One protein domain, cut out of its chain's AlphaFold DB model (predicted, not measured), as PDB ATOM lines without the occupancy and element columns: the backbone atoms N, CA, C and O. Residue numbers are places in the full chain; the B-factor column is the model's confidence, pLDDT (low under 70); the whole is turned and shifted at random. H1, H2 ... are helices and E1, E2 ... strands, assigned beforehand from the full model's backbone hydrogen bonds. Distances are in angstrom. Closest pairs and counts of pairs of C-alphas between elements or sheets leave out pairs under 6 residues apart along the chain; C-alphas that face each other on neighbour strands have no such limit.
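AT A GLANCE: This is residues 9 to 37 and 81 to 132 of the 139 residues of an uncharacterized protein of Candidatus Hydrogenedentes bacterium (UniProt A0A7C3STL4). A long, narrow sheet of three strands, E3, E5 and E4 with E5 in the middle, makes the core, and the small two-stranded hairpin E1 and E2 is set at a slant beyond its edge strand E3. The unnamed residues 117 to 132 turn back from the end of E5 over one face of the sheet, while the short helix H1 lies off beyond the end of E3. The printed part has 81 residues with one named helix and five named strands, in the order H1 E1 E2 E3 E4 E5; the larger sheet is mixed and the smaller antiparallel. The class is mostly strand, though under half of the residues are in named elements. The whole is only just compact, close to loose, with a radius of gyration of the C-alphas of 13.5 A and spans of 39 by 28 by 24 A.

HOW THE PARTS SIT: In the larger sheet E5, residues 109 to 116, is the inner strand between the edge strands E3, residues 81 to 90, and E4, residues 96 to 101. E3 and E5 are parallel at 17 degrees, with N 86 and O 111 within hydrogen-bond range at 2.8 A. E4 and E5 form an antiparallel hairpin at 171 degrees, with N 98 and O 112 at 2.9 A. E1, residues 24 to 28, and E2, residues 31 to 37, form the other hairpin, antiparallel at 132 degrees, with N 26 and O 33 at 2.8 A. E2 and E3 are near each other, with no pair of C-alphas within 8 A but 9 pairs within 10 A. H1, residues 9 to 12, is not on the larger sheet, with 1 pair of C-alphas within 10 A. H1 is too short for any O i to N i+4 pair; its 1 pair of O i and N i+3 is within range.

IN THESE COORDINATES: E3 runs 26.0 A from C-alpha 81 at (0.805, 30.448, 3.105) to C-alpha 90 at (19.614, 33.455, 20.775). E5 measures 22.4 A and ends at C-alpha 116 at (17.819, 37.924, 22.061); E4 measures 17.1 A. E2 measures 18.0 A and E1 13.5 A. H1 measures 5.0 A and begins at C-alpha 9 at (15.217, 24.483, 26.620).

THE WHOLE: The C-alphas farthest apart, those of Lys 14 and Leu 104, are 39.6 A apart. Residues 38 to 80 are not printed, and C-alphas 37 and 81 across the cut are 9.2 A apart. Of the links that are printed whole, H1 to E1 is long, with 11 residues. The mean pLDDT of the printed part is 93.7, and no printed residue is under 70.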
ATOM      1  N   TYR A   9      16.360  25.204  26.058       97.06
ATOM      2  CA  TYR A   9      15.217  24.483  26.620       97.06
ATOM      3  C   TYR A   9      14.941  24.857  28.086       97.06
ATOM      4  O   TYR A   9      13.809  25.205  28.423       97.06
ATOM      5  N   ASP A  10      15.984  24.918  28.920       97.19
ATOM      6  CA  ASP A  10      15.889  25.260  30.349       97.19
ATOM      7  C   ASP A  10      15.327  26.663  30.623       97.19
ATOM      8  O   ASP A  10      14.788  26.934  31.699       97.19
ATOM      9  N   LEU A  11      15.458  27.581  29.665       97.12
ATOM     10  CA  LEU A  11      14.864  28.911  29.751       97.12
ATOM     11  C   LEU A  11      13.434  28.905  29.205       97.12
ATOM     12  O   LEU A  11      12.557  29.547  29.778       97.12
ATOM     13  N   ILE A  12      13.179  28.156  28.132       96.75
ATOM     14  CA  ILE A  12      11.864  28.098  27.487       96.75
ATOM     15  C   ILE A  12      10.811  27.439  28.371       96.75
ATOM     16  O   ILE A  12       9.676  27.914  28.394       96.75
ATOM     17  N   VAL A  13      11.171  26.417  29.152       96.44
ATOM     18  CA  VAL A  13      10.253  25.787  30.123       96.44
ATOM     19  C   VAL A  13       9.762  26.744  31.211       96.44
ATOM     20  O   VAL A  13       8.764  26.463  31.860       96.44
ATOM     21  N   LYS A  14      10.424  27.893  31.393       96.81
ATOM     22  CA  LYS A  14      10.012  28.946  32.334       96.81
ATOM     23  C   LYS A  14       9.080  29.986  31.700       96.81
ATOM     24  O   LYS A  14       8.639  30.919  32.366       96.81
ATOM     25  N   THR A  15       8.797  29.853  30.406       96.94
ATOM     26  CA  THR A  15       7.910  30.755  29.666       96.94
ATOM     27  C   THR A  15       6.511  30.163  29.519       96.94
ATOM     28  O   THR A  15       6.277  28.979  29.757       96.94
ATOM     29  N   LYS A  16       5.556  30.976  29.061       96.75
ATOM     30  CA  LYS A  16       4.202  30.494  28.739       96.75
ATOM     31  C   LYS A  16       4.142  29.718  27.418       96.75
ATOM     32  O   LYS A  16       3.109  29.124  27.128       96.75
ATOM     33  N   LEU A  17       5.211  29.727  26.615       96.56
ATOM     34  CA  LEU A  17       5.214  29.165  25.266       96.56
ATOM     35  C   LEU A  17       4.904  27.663  25.246       96.56
ATOM     36  O   LEU A  17       4.024  27.247  24.498       96.56
ATOM     37  N   ILE A  18       5.583  26.862  26.075       93.62
ATOM     38  CA  ILE A  18       5.401  25.396  26.109       93.62
ATOM     39  C   ILE A  18       4.009  24.997  26.616       93.62
ATOM     40  O   ILE A  18       3.493  23.947  26.246       93.62
ATOM     41  N   HIS A  19       3.385  25.841  27.435       93.06
ATOM     42  CA  HIS A  19       2.063  25.592  28.011       93.06
ATOM     43  C   HIS A  19       0.918  26.190  27.182       93.06
ATOM     44  O   HIS A  19      -0.240  26.105  27.580       93.06
ATOM     45  N   SER A  20       1.227  26.837  26.057       95.00
ATOM     46  CA  SER A  20       0.234  27.508  25.225       95.00
ATOM     47  C   SER A  20      -0.515  26.514  24.345       95.00
ATOM     48  O   SER A  20       0.094  25.822  23.538       95.00
ATOM     49  N   GLU A  21      -1.845  26.532  24.400       95.56
ATOM     50  CA  GLU A  21      -2.698  25.764  23.478       95.56
ATOM     51  C   GLU A  21      -2.646  26.294  22.033       95.56
ATOM     52  O   GLU A  21      -3.092  25.631  21.101       95.56
ATOM     53  N   GLN A  22      -2.099  27.497  21.828       96.31
ATOM     54  CA  GLN A  22      -1.979  28.109  20.501       96.31
ATOM     55  C   GLN A  22      -0.801  27.563  19.699       96.31
ATOM     56  O   GLN A  22      -0.716  27.831  18.503       96.31
ATOM     57  N   PHE A  23       0.128  26.865  20.351       97.69
ATOM     58  CA  PHE A  23       1.339  26.359  19.730       97.69
ATOM     59  C   PHE A  23       1.428  24.848  19.900       97.69
ATOM     60  O   PHE A  23       1.047  24.294  20.925       97.69
ATOM     61  N   VAL A  24       1.999  24.185  18.903       97.88
ATOM     62  CA  VAL A  24       2.317  22.758  18.952       97.88
ATOM     63  C   VAL A  24       3.825  22.559  18.816       97.88
ATOM     64  O   VAL A  24       4.484  23.365  18.152       97.88
ATOM     65  N   PRO A  25       4.399  21.501  19.413       97.81
ATOM     66  CA  PRO A  25       5.803  21.169  19.211       97.81
ATOM     67  C   PRO A  25       6.144  21.005  17.729       97.81
ATOM     68  O   PRO A  25       5.376  20.429  16.957       97.81
ATOM     69  N   TRP A  26       7.321  21.483  17.338       97.50
ATOM     70  CA  TRP A  26       7.821  21.395  15.973       97.50
ATOM     71  C   TRP A  26       9.297  21.011  15.939       97.50
ATOM     72  O   TRP A  26      10.089  21.410  16.793       97.50
ATOM     73  N   SER A  27       9.676  20.245  14.917       96.38
ATOM     74  CA  SER A  27      11.071  19.895  14.661       96.38
ATOM     75  C   SER A  27      11.349  19.719  13.172       96.38
ATOM     76  O   SER A  27      10.464  19.353  12.396       96.38
ATOM     77  N   LEU A  28      12.598  19.973  12.781       93.62
ATOM     78  CA  LEU A  28      13.109  19.708  11.438       93.62
ATOM     79  C   LEU A  28      14.606  19.405  11.511       93.62
ATOM     80  O   LEU A  28      15.428  20.296  11.722       93.62
ATOM     81  N   GLY A  29      14.975  18.140  11.313       91.12
ATOM     82  CA  GLY A  29      16.351  17.701  11.547       91.12
ATOM     83  C   GLY A  29      16.753  17.951  13.003       91.12
ATOM     84  O   GLY A  29      16.098  17.450  13.910       91.12
ATOM     85  N   ASN A  30      17.802  18.750  13.215       90.81
ATOM     86  CA  ASN A  30      18.303  19.095  14.551       90.81
ATOM     87  C   ASN A  30      17.605  20.317  15.175       90.81
ATOM     88  O   ASN A  30      17.843  20.617  16.345       90.81
ATOM     89  N   MET A  31      16.756  21.018  14.414       96.88
ATOM     90  CA  MET A  31      16.012  22.168  14.916       96.88
ATOM     91  C   MET A  31      14.823  21.720  15.762       96.88
ATOM     92  O   MET A  31      14.077  20.826  15.352       96.88
ATOM     93  N   GLN A  32      14.605  22.381  16.897       98.06
ATOM     94  CA  GLN A  32      13.407  22.217  17.720       98.06
ATOM     95  C   GLN A  32      12.819  23.570  18.102       98.06
ATOM     96  O   GLN A  32      13.533  24.558  18.321       98.06
ATOM     97  N   GLY A  33      11.495  23.590  18.179       98.12
ATOM     98  CA  GLY A  33      10.745  24.793  18.448       98.12
ATOM     99  C   GLY A  33       9.265  24.544  18.698       98.12
ATOM    100  O   GLY A  33       8.803  23.408  18.801       98.12
ATOM    101  N   MET A  34       8.524  25.642  18.758       98.44
ATOM    102  CA  MET A  34       7.068  25.662  18.742       98.44
ATOM    103  C   MET A  34       6.584  26.216  17.405       98.44
ATOM    104  O   MET A  34       7.193  27.126  16.839       98.44
ATOM    105  N   TYR A  35       5.457  25.699  16.939       97.75
ATOM    106  CA  TYR A  35       4.796  26.103  15.709       97.75
ATOM    107  C   TYR A  35       3.366  26.551  15.978       97.75
ATOM    108  O   TYR A  35       2.655  25.913  16.754       97.75
ATOM    109  N   ARG A  36       2.907  27.593  15.281       96.56
ATOM    110  CA  ARG A  36       1.468  27.807  15.080       96.56
ATOM    111  C   ARG A  36       1.155  28.205  13.650       96.56
ATOM    112  O   ARG A  36       1.972  28.835  12.978       96.56
ATOM    113  N   LYS A  37      -0.080  27.919  13.245       94.81
ATOM    114  CA  LYS A  37      -0.680  28.359  11.987       94.81
ATOM    115  C   LYS A  37      -1.894  29.228  12.288       94.81
ATOM    116  O   LYS A  37      -2.792  28.802  13.005       94.81
ATOM    117  N   THR A  81       0.255  29.658   2.008       84.12
ATOM    118  CA  THR A  81       0.805  30.448   3.105       84.12
ATOM    119  C   THR A  81       1.469  31.724   2.639       84.12
ATOM    120  O   THR A  81       2.425  31.718   1.868       84.12
ATOM    121  N   PHE A  82       0.992  32.830   3.199       89.31
ATOM    122  CA  PHE A  82       1.455  34.160   2.861       89.31
ATOM    123  C   PHE A  82       2.761  34.536   3.564       89.31
ATOM    124  O   PHE A  82       3.620  35.170   2.952       89.31
ATOM    125  N   LEU A  83       2.945  34.146   4.830       92.06
ATOM    126  CA  LEU A  83       4.157  34.462   5.593       92.06
ATOM    127  C   LEU A  83       4.595  33.305   6.494       92.06
ATOM    128  O   LEU A  83       3.793  32.742   7.239       92.06
ATOM    129  N   SER A  84       5.882  32.953   6.421       94.94
ATOM    130  CA  SER A  84       6.580  32.139   7.430       94.94
ATOM    131  C   SER A  84       7.439  33.062   8.262       94.94
ATOM    132  O   SER A  84       8.329  33.692   7.701       94.94
ATOM    133  N   ARG A  85       7.253  33.097   9.572       97.19
ATOM    134  CA  ARG A  85       8.146  33.798  10.486       97.19
ATOM    135  C   ARG A  85       8.930  32.783  11.303       97.19
ATOM    136  O   ARG A  85       8.351  32.011  12.055       97.19
ATOM    137  N   PHE A  86      10.247  32.804  11.153       97.88
ATOM    138  CA  PHE A  86      11.182  32.031  11.960       97.88
ATOM    139  C   PHE A  86      11.846  32.948  12.974       97.88
ATOM    140  O   PHE A  86      12.531  33.901  12.600       97.88
ATOM    141  N   VAL A  87      11.644  32.650  14.251       98.31
ATOM    142  CA  VAL A  87      12.207  33.373  15.387       98.31
ATOM    143  C   VAL A  87      13.240  32.475  16.051       98.31
ATOM    144  O   VAL A  87      12.896  31.559  16.786       98.31
ATOM    145  N   PHE A  88      14.508  32.732  15.757       98.12
ATOM    146  CA  PHE A  88      15.666  32.074  16.346       98.12
ATOM    147  C   PHE A  88      15.990  32.755  17.674       98.12
ATOM    148  O   PHE A  88      16.529  33.866  17.689       98.12
ATOM    149  N   LEU A  89      15.618  32.121  18.785       98.19
ATOM    150  CA  LEU A  89      15.955  32.610  20.115       98.19
ATOM    151  C   LEU A  89      17.446  32.395  20.364       98.19
ATOM    152  O   LEU A  89      17.934  31.273  20.255       98.19
ATOM    153  N   HIS A  90      18.161  33.464  20.698       97.50
ATOM    154  CA  HIS A  90      19.614  33.455  20.775       97.50
ATOM    155  C   HIS A  90      20.105  34.053  22.105       97.50
ATOM    156  O   HIS A  90      19.657  35.136  22.477       97.50
ATOM    157  N   PRO A  91      21.067  33.422  22.808       96.38
ATOM    158  CA  PRO A  91      21.490  33.858  24.145       96.38
ATOM    159  C   PRO A  91      22.230  35.204  24.181       96.38
ATOM    160  O   PRO A  91      22.232  35.878  25.204       96.38
ATOM    161  N   SER A  92      22.910  35.578  23.093       93.56
ATOM    162  CA  SER A  92      23.834  36.726  23.094       93.56
ATOM    163  C   SER A  92      23.763  37.660  21.884       93.56
ATOM    164  O   SER A  92      24.385  38.722  21.910       93.56
ATOM    165  N   LEU A  93      23.054  37.294  20.812       95.00
ATOM    166  CA  LEU A  93      23.022  38.112  19.603       95.00
ATOM    167  C   LEU A  93      21.906  39.148  19.719       95.00
ATOM    168  O   LEU A  93      20.819  38.819  20.199       95.00
ATOM    169  N   PRO A  94      22.149  40.389  19.263       95.62
ATOM    170  CA  PRO A  94      21.129  41.420  19.277       95.62
ATOM    171  C   PRO A  94      19.995  41.075  18.313       95.62
ATOM    172  O   PRO A  94      20.154  40.284  17.378       95.62
ATOM    173  N   PHE A  95      18.858  41.740  18.507       96.88
ATOM    174  CA  PHE A  95      17.710  41.585  17.629       96.88
ATOM    175  C   PHE A  95      18.079  41.918  16.177       96.88
ATOM    176  O   PHE A  95      18.537  43.022  15.872       96.88
ATOM    177  N   HIS A  96      17.836  40.977  15.267       96.12
ATOM    178  CA  HIS A  96      18.034  41.158  13.834       96.12
ATOM    179  C   HIS A  96      16.820  40.638  13.078       96.12
ATOM    180  O   HIS A  96      16.376  39.522  13.313       96.12
ATOM    181  N   TYR A  97      16.321  41.427  12.131       97.12
ATOM    182  CA  TYR A  97      15.186  41.069  11.293       97.12
ATOM    183  C   TYR A  97      15.560  41.159   9.817       97.12
ATOM    184  O   TYR A  97      16.140  42.150   9.364       97.12
ATOM    185  N   LYS A  98      15.161  40.142   9.054       96.31
ATOM    186  CA  LYS A  98      15.289  40.114   7.602       96.31
ATOM    187  C   LYS A  98      14.068  39.462   6.965       96.31
ATOM    188  O   LYS A  98      13.779  38.299   7.225       96.31
ATOM    189  N   ARG A  99      13.428  40.177   6.039       95.19
ATOM    190  CA  ARG A  99      12.392  39.629   5.155       95.19
ATOM    191  C   ARG A  99      12.972  39.235   3.804       95.19
ATOM    192  O   ARG A  99      13.779  39.966   3.230       95.19
ATOM    193  N   LYS A 100      12.523  38.104   3.267       91.69
ATOM    194  CA  LYS A 100      12.800  37.655   1.897       91.69
ATOM    195  C   LYS A 100      11.484  37.278   1.220       91.69
ATOM    196  O   LYS A 100      10.627  36.639   1.820       91.69
ATOM    197  N   SER A 101      11.317  37.688  -0.032       88.88
ATOM    198  CA  SER A 101      10.195  37.249  -0.859       88.88
ATOM    199  C   SER A 101      10.494  35.887  -1.486       88.88
ATOM    200  O   SER A 101      11.638  35.579  -1.834       88.88
ATOM    201  N   ILE A 102       9.459  35.063  -1.638       81.81
ATOM    202  CA  ILE A 102       9.542  33.786  -2.347       81.81
ATOM    203  C   ILE A 102       8.939  33.996  -3.733       81.81
ATOM    204  O   ILE A 102       7.803  34.450  -3.863       81.81
ATOM    205  N   TRP A 103       9.719  33.693  -4.773       79.12
ATOM    206  CA  TRP A 103       9.301  33.841  -6.172       79.12
ATOM    207  C   TRP A 103       8.757  35.253  -6.479       79.12
ATOM    208  O   TRP A 103       7.627  35.425  -6.922       79.12
ATOM    209  N   LEU A 104       9.550  36.282  -6.147       76.19
ATOM    210  CA  LEU A 104       9.181  37.705  -6.268       76.19
ATOM    211  C   LEU A 104       7.913  38.112  -5.484       76.19
ATOM    212  O   LEU A 104       7.333  39.159  -5.748       76.19
ATOM    213  N   GLY A 105       7.510  37.319  -4.487       75.75
ATOM    214  CA  GLY A 105       6.348  37.577  -3.627       75.75
ATOM    215  C   GLY A 105       5.094  36.811  -4.044       75.75
ATOM    216  O   GLY A 105       4.128  36.776  -3.289       75.75
ATOM    217  N   LEU A 106       5.122  36.128  -5.192       75.38
ATOM    218  CA  LEU A 106       4.001  35.323  -5.684       75.38
ATOM    219  C   LEU A 106       3.709  34.099  -4.805       75.38
ATOM    220  O   LEU A 106       2.603  33.572  -4.837       75.38
ATOM    221  N   ARG A 107       4.692  33.641  -4.020       79.00
ATOM    222  CA  ARG A 107       4.547  32.534  -3.058       79.00
ATOM    223  C   ARG A 107       4.723  32.990  -1.609       79.00
ATOM    224  O   ARG A 107       5.176  32.225  -0.764       79.00
ATOM    225  N   GLY A 108       4.416  34.258  -1.345       87.81
ATOM    226  CA  GLY A 108       4.519  34.845  -0.018       87.81
ATOM    227  C   GLY A 108       5.945  35.219   0.388       87.81
ATOM    228  O   GLY A 108       6.828  35.476  -0.441       87.81
ATOM    229  N   TYR A 109       6.149  35.292   1.699       91.88
ATOM    230  CA  TYR A 109       7.337  35.846   2.333       91.88
ATOM    231  C   TYR A 109       7.877  34.926   3.428       91.88
ATOM    232  O   TYR A 109       7.160  34.111   4.015       91.88
ATOM    233  N   ILE A 110       9.157  35.108   3.729       94.12
ATOM    234  CA  ILE A 110       9.802  34.573   4.918       94.12
ATOM    235  C   ILE A 110      10.402  35.718   5.733       94.12
ATOM    236  O   ILE A 110      11.164  36.528   5.203       94.12
ATOM    237  N   ASP A 111      10.063  35.751   7.014       96.69
ATOM    238  CA  ASP A 111      10.705  36.571   8.028       96.69
ATOM    239  C   ASP A 111      11.679  35.705   8.811       96.69
ATOM    240  O   ASP A 111      11.318  34.654   9.335       96.69
ATOM    241  N   LEU A 112      12.922  36.157   8.871       97.56
ATOM    242  CA  LEU A 112      13.994  35.556   9.645       97.56
ATOM    243  C   LEU A 112      14.357  36.535  10.751       97.56
ATOM    244  O   LEU A 112      14.762  37.668  10.470       97.56
ATOM    245  N   ILE A 113      14.188  36.105  11.994       98.06
ATOM    246  CA  ILE A 113      14.415  36.924  13.178       98.06
ATOM    247  C   ILE A 113      15.434  36.219  14.061       98.06
ATOM    248  O   ILE A 113      15.182  35.104  14.500       98.06
ATOM    249  N   ILE A 114      16.557  36.875  14.345       97.62
ATOM    250  CA  ILE A 114      17.385  36.548  15.510       97.62
ATOM    251  C   ILE A 114      16.824  37.375  16.659       97.62
ATOM    252  O   ILE A 114      16.728  38.598  16.549       97.62
ATOM    253  N   CYS A 115      16.403  36.712  17.727       97.62
ATOM    254  CA  CYS A 115      15.746  37.330  18.867       97.62
ATOM    255  C   CYS A 115      16.582  37.069  20.128       97.62
ATOM    256  O   CYS A 115      16.767  35.901  20.472       97.62
ATOM    257  N   PRO A 116      17.097  38.109  20.810       96.81
ATOM    258  CA  PRO A 116      17.819  37.924  22.061       96.81
ATOM    259  C   PRO A 116      16.892  37.277  23.088       96.81
ATOM    260  O   PRO A 116      15.738  37.684  23.235       96.81
ATOM    261  N   PHE A 117      17.389  36.257  23.777       97.50
ATOM    262  CA  PHE A 117      16.618  35.512  24.757       97.50
ATOM    263  C   PHE A 117      17.476  35.156  25.981       97.50
ATOM    264  O   PHE A 117      18.506  34.499  25.806       97.50
ATOM    265  N   PRO A 118      17.073  35.528  27.214       96.81
ATOM    266  CA  PRO A 118      15.811  36.185  27.591       96.81
ATOM    267  C   PRO A 118      15.606  37.581  26.981       96.81
ATOM    268  O   PRO A 118      16.569  38.270  26.656       96.81
ATOM    269  N   LEU A 119      14.344  37.990  26.810       94.12
ATOM    270  CA  LEU A 119      14.016  39.308  26.257       94.12
ATOM    271  C   LEU A 119      14.444  40.426  27.218       94.12
ATOM    272  O   LEU A 119      14.160  40.372  28.413       94.12
ATOM    273  N   HIS A 120      15.059  41.475  26.673       89.56
ATOM    274  CA  HIS A 120      15.346  42.719  27.388       89.56
ATOM    275  C   HIS A 120      14.236  43.756  27.155       89.56
ATOM    276  O   HIS A 120      13.530  43.690  26.148       89.56
ATOM    277  N   GLU A 121      14.110  44.757  28.037       87.75
ATOM    278  CA  GLU A 121      13.065  45.798  27.944       87.75
ATOM    279  C   GLU A 121      12.998  46.470  26.563       87.75
ATOM    280  O   GLU A 121      11.916  46.682  26.014       87.75
ATOM    281  N   GLN A 122      14.161  46.733  25.962       88.00
ATOM    282  CA  GLN A 122      14.282  47.335  24.632       88.00
ATOM    283  C   GLN A 122      13.672  46.482  23.502       88.00
ATOM    284  O   GLN A 122      13.330  47.014  22.445       88.00
ATOM    285  N   ASP A 123      13.531  45.168  23.706       90.12
ATOM    286  CA  ASP A 123      13.055  44.220  22.699       90.12
ATOM    287  C   ASP A 123      11.583  43.816  22.895       90.12
ATOM    288  O   ASP A 123      10.969  43.268  21.979       90.12
ATOM    289  N   LEU A 124      10.963  44.173  24.028       88.00
ATOM    290  CA  LEU A 124       9.551  43.866  24.318       88.00
ATOM    291  C   LEU A 124       8.575  44.504  23.315       88.00
ATOM    292  O   LEU A 124       7.530  43.931  23.008       88.00
ATOM    293  N   ASN A 125       8.931  45.673  22.775       89.25
ATOM    294  CA  ASN A 125       8.074  46.472  21.893       89.25
ATOM    295  C   ASN A 125       8.397  46.312  20.396       89.25
ATOM    296  O   ASN A 125       7.913  47.090  19.568       89.25
ATOM    297  N   ARG A 126       9.204  45.311  20.019       93.62
ATOM    298  CA  ARG A 126       9.520  45.020  18.611       93.62
ATOM    299  C   ARG A 126       8.250  44.608  17.872       93.62
ATOM    300  O   ARG A 126       7.637  43.583  18.174       93.62
ATOM    301  N   LYS A 127       7.854  45.396  16.870       95.19
ATOM    302  CA  LYS A 127       6.625  45.167  16.089       95.19
ATOM    303  C   LYS A 127       6.599  43.791  15.414       95.19
ATOM    304  O   LYS A 127       5.523  43.248  15.205       95.19
ATOM    305  N   GLU A 128       7.769  43.243  15.094       95.88
ATOM    306  CA  GLU A 128       7.956  41.973  14.396       95.88
ATOM    307  C   GLU A 128       7.669  40.748  15.265       95.88
ATOM    308  O   GLU A 128       7.480  39.672  14.707       95.88
ATOM    309  N   ILE A 129       7.654  40.886  16.596       96.06
ATOM    310  CA  ILE A 129       7.389  39.784  17.541       96.06
ATOM    311  C   ILE A 129       6.343  40.135  18.606       96.06
ATOM    312  O   ILE A 129       6.046  39.307  19.459       96.06
ATOM    313  N   ARG A 130       5.752  41.336  18.564       95.19
ATOM    314  CA  ARG A 130       4.839  41.856  19.599       95.19
ATOM    315  C   ARG A 130       3.710  40.893  19.970       95.19
ATOM    316  O   ARG A 130       3.311  40.821  21.126       95.19
ATOM    317  N   ASP A 131       3.171  40.185  18.987       94.44
ATOM    318  CA  ASP A 131       2.076  39.230  19.149       94.44
ATOM    319  C   ASP A 131       2.507  37.893  19.778       94.44
ATOM    320  O   ASP A 131       1.659  37.175  20.305       94.44
ATOM    321  N   ILE A 132       3.804  37.567  19.751       95.88
ATOM    322  CA  ILE A 132       4.369  36.389  20.423       95.88
ATOM    323  C   ILE A 132       5.111  36.730  21.725       95.88
ATOM    324  O   ILE A 132       5.306  35.844  22.552       95.88
TER     325      ILE A 132